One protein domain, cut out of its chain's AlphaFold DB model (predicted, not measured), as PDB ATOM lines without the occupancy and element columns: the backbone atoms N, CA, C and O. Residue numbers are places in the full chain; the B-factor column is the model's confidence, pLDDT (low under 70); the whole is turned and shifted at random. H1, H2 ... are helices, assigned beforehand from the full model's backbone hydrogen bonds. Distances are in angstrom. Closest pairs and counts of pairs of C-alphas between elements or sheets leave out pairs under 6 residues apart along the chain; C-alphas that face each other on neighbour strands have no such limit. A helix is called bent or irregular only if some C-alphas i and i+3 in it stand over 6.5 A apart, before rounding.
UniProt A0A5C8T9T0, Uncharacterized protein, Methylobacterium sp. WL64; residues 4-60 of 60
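AT A GLANCE: This is residues 4 to 60 of the 60 residues of an uncharacterized protein of Methylobacterium sp. WL64 (UniProt A0A5C8T9T0). Two long helices, H1 and H2, make an open, flat V, joined at its point by the tight link of residues 30 to 32. They meet near that point, and the two arms spread from it, residues 4 to 18 of H1 and residues 40 to 60 standing free. The printed part has 57 residues with two named helices, H1 then H2, and no named strand; the class is all helix. The whole is extended, with a radius of gyration of the C-alphas of 16.1 A and spans of 49 by 37 by 9 A.

IN THESE COORDINATES: H1 takes residues 4 to 29 and is 38.0 A long from C-alpha 4 at (-49.692, -18.354, 12.212) to C-alpha 29 at (-34.103, -6.916, -20.489). It has a kink of 26 degrees near residue 20. It is neither bent nor irregular, but only just: C-alphas 19 and 22 are 6.5 A apart. H2 takes residues 33 to 58 and is 35.8 A long, ending with C-alpha 58 at (-47.137, 16.459, 14.290). It has a kink of 29 degrees near residue 44. It too is neither bent nor irregular, but only just: C-alphas 42 and 45 are 6.4 A apart.

HOW THE PARTS SIT: H1 and H2 touch, H1 with residues 22 to 26 alone and H2 with residues 34 to 35 alone. Their closest C-alphas, those of Pro 22 and Pro 35, are 5.9 A apart. They run opposite ways at a steep tilt of 46 degrees, with their centres 19.9 A apart. In H1 and in H2, 20 of 22 O i to N i+4 pairs are within hydrogen-bond range.

THE WHOLE: The two C-alphas farthest apart, those of Trp 28 and Leu 60, are 49.0 A apart. The printed part has no cut and ends at residue 60, the chain's last residue. The mean pLDDT of the printed part is 73.3, and 21 residues are under 70: residue 22, residues 25 to 37, residue 40 and residues 55 to 60.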
ATOM      1  N   SER A   4     -50.456 -19.605  12.187       71.38
ATOM      2  CA  SER A   4     -49.692 -18.354  12.212       71.38
ATOM      3  C   SER A   4     -48.334 -18.452  11.516       71.38
ATOM      4  O   SER A   4     -47.908 -17.495  10.879       71.38
ATOM      5  N   ASP A   5     -47.649 -19.599  11.602       74.94
ATOM      6  CA  ASP A   5     -46.380 -19.794  10.896       74.94
ATOM      7  C   ASP A   5     -46.627 -19.818   9.386       74.94
ATOM      8  O   ASP A   5     -45.890 -19.206   8.622       74.94
ATOM      9  N   VAL A   6     -47.702 -20.482   8.952       80.25
ATOM     10  CA  VAL A   6     -48.053 -20.602   7.531       80.25
ATOM     11  C   VAL A   6     -48.397 -19.237   6.931       80.25
ATOM     12  O   VAL A   6     -47.930 -18.934   5.834       80.25
ATOM     13  N   GLU A   7     -49.138 -18.387   7.647       77.38
ATOM     14  CA  GLU A   7     -49.421 -17.012   7.206       77.38
ATOM     15  C   GLU A   7     -48.152 -16.162   7.105       77.38
ATOM     16  O   GLU A   7     -47.961 -15.462   6.109       77.38
ATOM     17  N   VAL A   8     -47.253 -16.254   8.089       81.56
ATOM     18  CA  VAL A   8     -45.978 -15.522   8.073       81.56
ATOM     19  C   VAL A   8     -45.102 -15.983   6.907       81.56
ATOM     20  O   VAL A   8     -44.554 -15.151   6.184       81.56
ATOM     21  N   TRP A   9     -45.011 -17.292   6.667       84.75
ATOM     22  CA  TRP A   9     -44.262 -17.852   5.542       84.75
ATOM     23  C   TRP A   9     -44.881 -17.503   4.187       84.75
ATOM     24  O   TRP A   9     -44.146 -17.206   3.241       84.75
ATOM     25  N   ALA A  10     -46.210 -17.482   4.079       85.12
ATOM     26  CA  ALA A  10     -46.905 -17.051   2.870       85.12
ATOM     27  C   ALA A  10     -46.637 -15.569   2.580       85.12
ATOM     28  O   ALA A  10     -46.267 -15.213   1.460       85.12
ATOM     29  N   PHE A  11     -46.737 -14.713   3.601       83.69
ATOM     30  CA  PHE A  11     -46.450 -13.287   3.477       83.69
ATOM     31  C   PHE A  11     -44.990 -13.040   3.083       83.69
ATOM     32  O   PHE A  11     -44.714 -12.259   2.174       83.69
ATOM     33  N   LEU A  12     -44.056 -13.761   3.711       85.38
ATOM     34  CA  LEU A  12     -42.631 -13.693   3.402       85.38
ATOM     35  C   LEU A  12     -42.345 -14.133   1.961       85.38
ATOM     36  O   LEU A  12     -41.607 -13.459   1.248       85.38
ATOM     37  N   THR A  13     -42.974 -15.215   1.500       87.12
ATOM     38  CA  THR A  13     -42.813 -15.722   0.128       87.12
ATOM     39  C   THR A  13     -43.323 -14.715  -0.901       87.12
ATOM     40  O   THR A  13     -42.639 -14.439  -1.883       87.12
ATOM     41  N   ILE A  14     -44.493 -14.115  -0.660       85.19
ATOM     42  CA  ILE A  14     -45.078 -13.101  -1.549       85.19
ATOM     43  C   ILE A  14     -44.223 -11.829  -1.556       85.19
ATOM     44  O   ILE A  14     -43.984 -11.260  -2.620       85.19
ATOM     45  N   ALA A  15     -43.722 -11.400  -0.394       81.56
ATOM     46  CA  ALA A  15     -42.849 -10.236  -0.280       81.56
ATOM     47  C   ALA A  15     -41.518 -10.444  -1.020       81.56
ATOM     48  O   ALA A  15     -41.089  -9.571  -1.774       81.56
ATOM     49  N   ILE A  16     -40.893 -11.615  -0.859       84.19
ATOM     50  CA  ILE A  16     -39.671 -11.988  -1.581       84.19
ATOM     51  C   ILE A  16     -39.950 -12.036  -3.084       84.19
ATOM     52  O   ILE A  16     -39.201 -11.451  -3.863       84.19
ATOM     53  N   LEU A  17     -41.049 -12.661  -3.510       80.88
ATOM     54  CA  LEU A  17     -41.404 -12.731  -4.925       80.88
ATOM     55  C   LEU A  17     -41.628 -11.329  -5.512       80.88
ATOM     56  O   LEU A  17     -41.065 -11.009  -6.554       80.88
ATOM     57  N   GLY A  18     -42.360 -10.456  -4.817       78.06
ATOM     58  CA  GLY A  18     -42.565  -9.064  -5.226       78.06
ATOM     59  C   GLY A  18     -41.272  -8.244  -5.305       78.06
ATOM     60  O   GLY A  18     -41.166  -7.357  -6.149       78.06
ATOM     61  N   LEU A  19     -40.274  -8.565  -4.476       78.75
ATOM     62  CA  LEU A  19     -38.961  -7.917  -4.488       78.75
ATOM     63  C   LEU A  19     -38.066  -8.428  -5.629       78.75
ATOM     64  O   LEU A  19     -37.378  -7.638  -6.272       78.75
ATOM     65  N   PHE A  20     -38.075  -9.735  -5.897       78.00
ATOM     66  CA  PHE A  20     -37.179 -10.362  -6.873       78.00
ATOM     67  C   PHE A  20     -37.723 -10.372  -8.301       78.00
ATOM     68  O   PHE A  20     -36.935 -10.306  -9.239       78.00
ATOM     69  N   VAL A  21     -39.043 -10.390  -8.500       77.00
ATOM     70  CA  VAL A  21     -39.668 -10.281  -9.830       77.00
ATOM     71  C   VAL A  21     -39.149  -9.073 -10.625       77.00
ATOM     72  O   VAL A  21     -38.708  -9.275 -11.758       77.00
ATOM     73  N   PRO A  22     -39.112  -7.836 -10.086       67.62
ATOM     74  CA  PRO A  22     -38.559  -6.709 -10.827       67.62
ATOM     75  C   PRO A  22     -37.064  -6.884 -11.107       67.62
ATOM     76  O   PRO A  22     -36.638  -6.538 -12.202       67.62
ATOM     77  N   VAL A  23     -36.285  -7.483 -10.196       70.25
ATOM     78  CA  VAL A  23     -34.848  -7.774 -10.393       70.25
ATOM     79  C   VAL A  23     -34.628  -8.758 -11.544       70.25
ATOM     80  O   VAL A  23     -33.789  -8.514 -12.410       70.25
ATOM     81  N   ILE A  24     -35.421  -9.828 -11.606       74.88
ATOM     82  CA  ILE A  24     -35.373 -10.826 -12.684       74.88
ATOM     83  C   ILE A  24     -35.754 -10.179 -14.021       74.88
ATOM     84  O   ILE A  24     -35.076 -10.393 -15.023       74.88
ATOM     85  N   ILE A  25     -36.783  -9.324 -14.036       67.50
ATOM     86  CA  ILE A  25     -37.195  -8.574 -15.232       67.50
ATOM     87  C   ILE A  25     -36.088  -7.608 -15.701       67.50
ATOM     88  O   ILE A  25     -35.895  -7.463 -16.909       67.50
ATOM     89  N   VAL A  26     -35.341  -6.975 -14.782       63.72
ATOM     90  CA  VAL A  26     -34.167  -6.136 -15.119       63.72
ATOM     91  C   VAL A  26     -33.111  -6.974 -15.824       63.72
ATOM     92  O   VAL A  26     -32.632  -6.591 -16.892       63.72
ATOM     93  N   TRP A  27     -32.767  -8.113 -15.218       65.69
ATOM     94  CA  TRP A  27     -31.699  -8.992 -15.682       65.69
ATOM     95  C   TRP A  27     -32.004  -9.571 -17.064       65.69
ATOM     96  O   TRP A  27     -31.105  -9.762 -17.873       65.69
ATOM     97  N   TRP A  28     -33.287  -9.778 -17.369       67.19
ATOM     98  CA  TRP A  28     -33.728 -10.305 -18.656       67.19
ATOM     99  C   TRP A  28     -33.769  -9.268 -19.789       67.19
ATOM    100  O   TRP A  28     -33.810  -9.654 -20.954       67.19
ATOM    101  N   LYS A  29     -33.803  -7.959 -19.485       63.75
ATOM    102  CA  LYS A  29     -34.103  -6.916 -20.489       63.75
ATOM    103  C   LYS A  29     -33.008  -5.863 -20.698       63.75
ATOM    104  O   LYS A  29     -33.208  -4.981 -21.531       63.75
ATOM    105  N   ASP A  30     -31.885  -5.924 -19.977       63.84
ATOM    106  CA  ASP A  30     -30.714  -5.033 -20.165       63.84
ATOM    107  C   ASP A  30     -31.061  -3.518 -20.162       63.84
ATOM    108  O   ASP A  30     -30.368  -2.662 -20.712       63.84
ATOM    109  N   ARG A  31     -32.206  -3.156 -19.566       62.91
ATOM    110  CA  ARG A  31     -32.776  -1.799 -19.573       62.91
ATOM    111  C   ARG A  31     -32.984  -1.347 -18.124       62.91
ATOM    112  O   ARG A  31     -34.027  -1.647 -17.540       62.91
ATOM    113  N   PRO A  32     -32.042  -0.583 -17.546       61.47
ATOM    114  CA  PRO A  32     -32.025  -0.269 -16.113       61.47
ATOM    115  C   PRO A  32     -33.102   0.731 -15.647       61.47
ATOM    116  O   PRO A  32     -33.252   0.959 -14.452       61.47
ATOM    117  N   ILE A  33     -33.876   1.332 -16.558       63.75
ATOM    118  CA  ILE A  33     -34.729   2.496 -16.249       63.75
ATOM    119  C   ILE A  33     -36.165   2.105 -15.863       63.75
ATOM    120  O   ILE A  33     -36.736   2.665 -14.933       63.75
ATOM    121  N   LEU A  34     -36.751   1.117 -16.548       67.19
ATOM    122  CA  LEU A  34     -38.135   0.680 -16.313       67.19
ATOM    123  C   LEU A  34     -38.425   0.188 -14.872       67.19
ATOM    124  O   LEU A  34     -39.447   0.565 -14.313       67.19
ATOM    125  N   PRO A  35     -37.563  -0.629 -14.243       64.88
ATOM    126  CA  PRO A  35     -37.834  -1.212 -12.930       64.88
ATOM    127  C   PRO A  35     -37.633  -0.203 -11.800       64.88
ATOM    128  O   PRO A  35     -38.434  -0.178 -10.874       64.88
ATOM    129  N   VAL A  36     -36.642   0.692 -11.908       65.88
ATOM    130  CA  VAL A  36     -36.474   1.829 -10.986       65.88
ATOM    131  C   VAL A  36     -37.671   2.773 -11.076       65.88
ATOM    132  O   VAL A  36     -38.150   3.250 -10.048       65.88
ATOM    133  N   ALA A  37     -38.195   2.997 -12.286       68.38
ATOM    134  CA  ALA A  37     -39.406   3.779 -12.487       68.38
ATOM    135  C   ALA A  37     -40.641   3.092 -11.883       68.38
ATOM    136  O   ALA A  37     -41.431   3.770 -11.245       68.38
ATOM    137  N   VAL A  38     -40.795   1.769 -12.012       71.38
ATOM    138  CA  VAL A  38     -41.920   1.017 -11.416       71.38
ATOM    139  C   VAL A  38     -41.817   0.949  -9.890       71.38
ATOM    140  O   VAL A  38     -42.809   1.193  -9.210       71.38
ATOM    141  N   LEU A  39     -40.628   0.682  -9.342       71.00
ATOM    142  CA  LEU A  39     -40.368   0.730  -7.899       71.00
ATOM    143  C   LEU A  39     -40.620   2.133  -7.353       71.00
ATOM    144  O   LEU A  39     -41.333   2.269  -6.367       71.00
ATOM    145  N   SER A  40     -40.124   3.177  -8.022       66.88
ATOM    146  CA  SER A  40     -40.444   4.560  -7.660       66.88
ATOM    147  C   SER A  40     -41.937   4.834  -7.771       66.88
ATOM    148  O   SER A  40     -42.495   5.402  -6.852       66.88
ATOM    149  N   LEU A  41     -42.624   4.399  -8.825       72.38
ATOM    150  CA  LEU A  41     -44.053   4.663  -9.009       72.38
ATOM    151  C   LEU A  41     -44.929   3.925  -7.988       72.38
ATOM    152  O   LEU A  41     -45.960   4.453  -7.590       72.38
ATOM    153  N   ALA A  42     -44.525   2.734  -7.544       71.56
ATOM    154  CA  ALA A  42     -45.202   2.001  -6.476       71.56
ATOM    155  C   ALA A  42     -44.872   2.575  -5.088       71.56
ATOM    156  O   ALA A  42     -45.740   2.660  -4.219       71.56
ATOM    157  N   PHE A  43     -43.626   3.003  -4.880       73.56
ATOM    158  CA  PHE A  43     -43.142   3.497  -3.592       73.56
ATOM    159  C   PHE A  43     -43.523   4.960  -3.329       73.56
ATOM    160  O   PHE A  43     -43.844   5.323  -2.201       73.56
ATOM    161  N   TRP A  44     -43.551   5.800  -4.363       76.31
ATOM    162  CA  TRP A  44     -43.872   7.227  -4.300       76.31
ATOM    163  C   TRP A  44     -45.244   7.536  -3.686       76.31
ATOM    164  O   TRP A  44     -45.292   8.346  -2.760       76.31
ATOM    165  N   PRO A  45     -46.360   6.896  -4.097       74.94
ATOM    166  CA  PRO A  45     -47.654   7.135  -3.463       74.94
ATOM    167  C   PRO A  45     -47.674   6.642  -2.012       74.94
ATOM    168  O   PRO A  45     -48.247   7.313  -1.156       74.94
ATOM    169  N   GLY A  46     -46.999   5.529  -1.701       76.69
ATOM    170  CA  GLY A  46     -46.881   5.024  -0.330       76.69
ATOM    171  C   GLY A  46     -46.124   5.988   0.586       76.69
ATOM    172  O   GLY A  46     -46.610   6.337   1.663       76.69
ATOM    173  N   ALA A  47     -44.976   6.484   0.128       78.12
ATOM    174  CA  ALA A  47     -44.167   7.468   0.839       78.12
ATOM    175  C   ALA A  47     -44.891   8.815   0.988       78.12
ATOM    176  O   ALA A  47     -44.828   9.423   2.056       78.12
ATOM    177  N   LEU A  48     -45.633   9.255  -0.034       79.31
ATOM    178  CA  LEU A  48     -46.419  10.490   0.007       79.31
ATOM    179  C   LEU A  48     -47.552  10.404   1.039       79.31
ATOM    180  O   LEU A  48     -47.744  11.330   1.829       79.31
ATOM    181  N   ILE A  49     -48.268   9.277   1.081       81.44
ATOM    182  CA  ILE A  49     -49.306   9.021   2.088       81.44
ATOM    183  C   ILE A  49     -48.686   8.968   3.486       81.44
ATOM    184  O   ILE A  49     -49.242   9.546   4.421       81.44
ATOM    185  N   LEU A  50     -47.529   8.318   3.642       77.50
ATOM    186  CA  LEU A  50     -46.829   8.232   4.924       77.50
ATOM    187  C   LEU A  50     -46.367   9.613   5.409       77.50
ATOM    188  O   LEU A  50     -46.594   9.951   6.568       77.50
ATOM    189  N   ALA A  51     -45.804  10.434   4.520       80.38
ATOM    190  CA  ALA A  51     -45.379  11.801   4.813       80.38
ATOM    191  C   ALA A  51     -46.564  12.703   5.198       80.38
ATOM    192  O   ALA A  51     -46.494  13.431   6.187       80.38
ATOM    193  N   LEU A  52     -47.687  12.605   4.475       79.75
ATOM    194  CA  LEU A  52     -48.926  13.311   4.821       79.75
ATOM    195  C   LEU A  52     -49.470  12.873   6.185       79.75
ATOM    196  O   LEU A  52     -49.930  13.702   6.972       79.75
ATOM    197  N   ARG A  53     -49.405  11.572   6.483       76.00
ATOM    198  CA  ARG A  53     -49.884  11.008   7.749       76.00
ATOM    199  C   ARG A  53     -48.989  11.390   8.926       76.00
ATOM    200  O   ARG A  53     -49.520  11.673   9.997       76.00
ATOM    201  N   LEU A  54     -47.669  11.429   8.729       77.62
ATOM    202  CA  LEU A  54     -46.713  11.927   9.720       77.62
ATOM    203  C   LEU A  54     -46.942  13.409  10.006       77.62
ATOM    204  O   LEU A  54     -47.083  13.778  11.168       77.62
ATOM    205  N   ARG A  55     -47.082  14.231   8.960       68.81
ATOM    206  CA  ARG A  55     -47.346  15.665   9.119       68.81
ATOM    207  C   ARG A  55     -48.637  15.922   9.893       68.81
ATOM    208  O   ARG A  55     -48.631  16.682  10.849       68.81
ATOM    209  N   ARG A  56     -49.718  15.202   9.568       68.31
ATOM    210  CA  ARG A  56     -50.992  15.292  10.307       68.31
ATOM    211  C   ARG A  56     -50.860  14.909  11.791       68.31
ATOM    212  O   ARG A  56     -51.649  15.378  12.598       68.31
ATOM    213  N   ARG A  57     -49.909  14.043  12.157       64.38
ATOM    214  CA  ARG A  57     -49.663  13.641  13.554       64.38
ATOM    215  C   ARG A  57     -48.789  14.621  14.335       64.38
ATOM    216  O   ARG A  57     -48.813  14.547  15.554       64.38
ATOM    217  N   GLN A  58     -48.003  15.456  13.658       66.81
ATOM    218  CA  GLN A  58     -47.137  16.459  14.290       66.81
ATOM    219  C   GLN A  58     -47.839  17.809  14.506       66.81
ATOM    220  O   GLN A  58     -47.329  18.629  15.255       66.81
ATOM    221  N   ASP A  59     -48.989  18.029  13.863       57.31
ATOM    222  CA  ASP A  59     -49.850  19.216  14.012       57.31
ATOM    223  C   ASP A  59     -50.919  19.065  15.134       57.31
ATOM    224  O   ASP A  59     -51.906  19.800  15.154       57.31
ATOM    225  N   LEU A  60     -50.751  18.102  16.054       52.38
ATOM    226  CA  LEU A  60     -51.558  17.898  17.277       52.38
ATOM    227  C   LEU A  60     -50.681  18.102  18.514       52.38
ATOM    228  O   LEU A  60     -51.194  18.690  19.490       52.38
TER     229      LEU A  60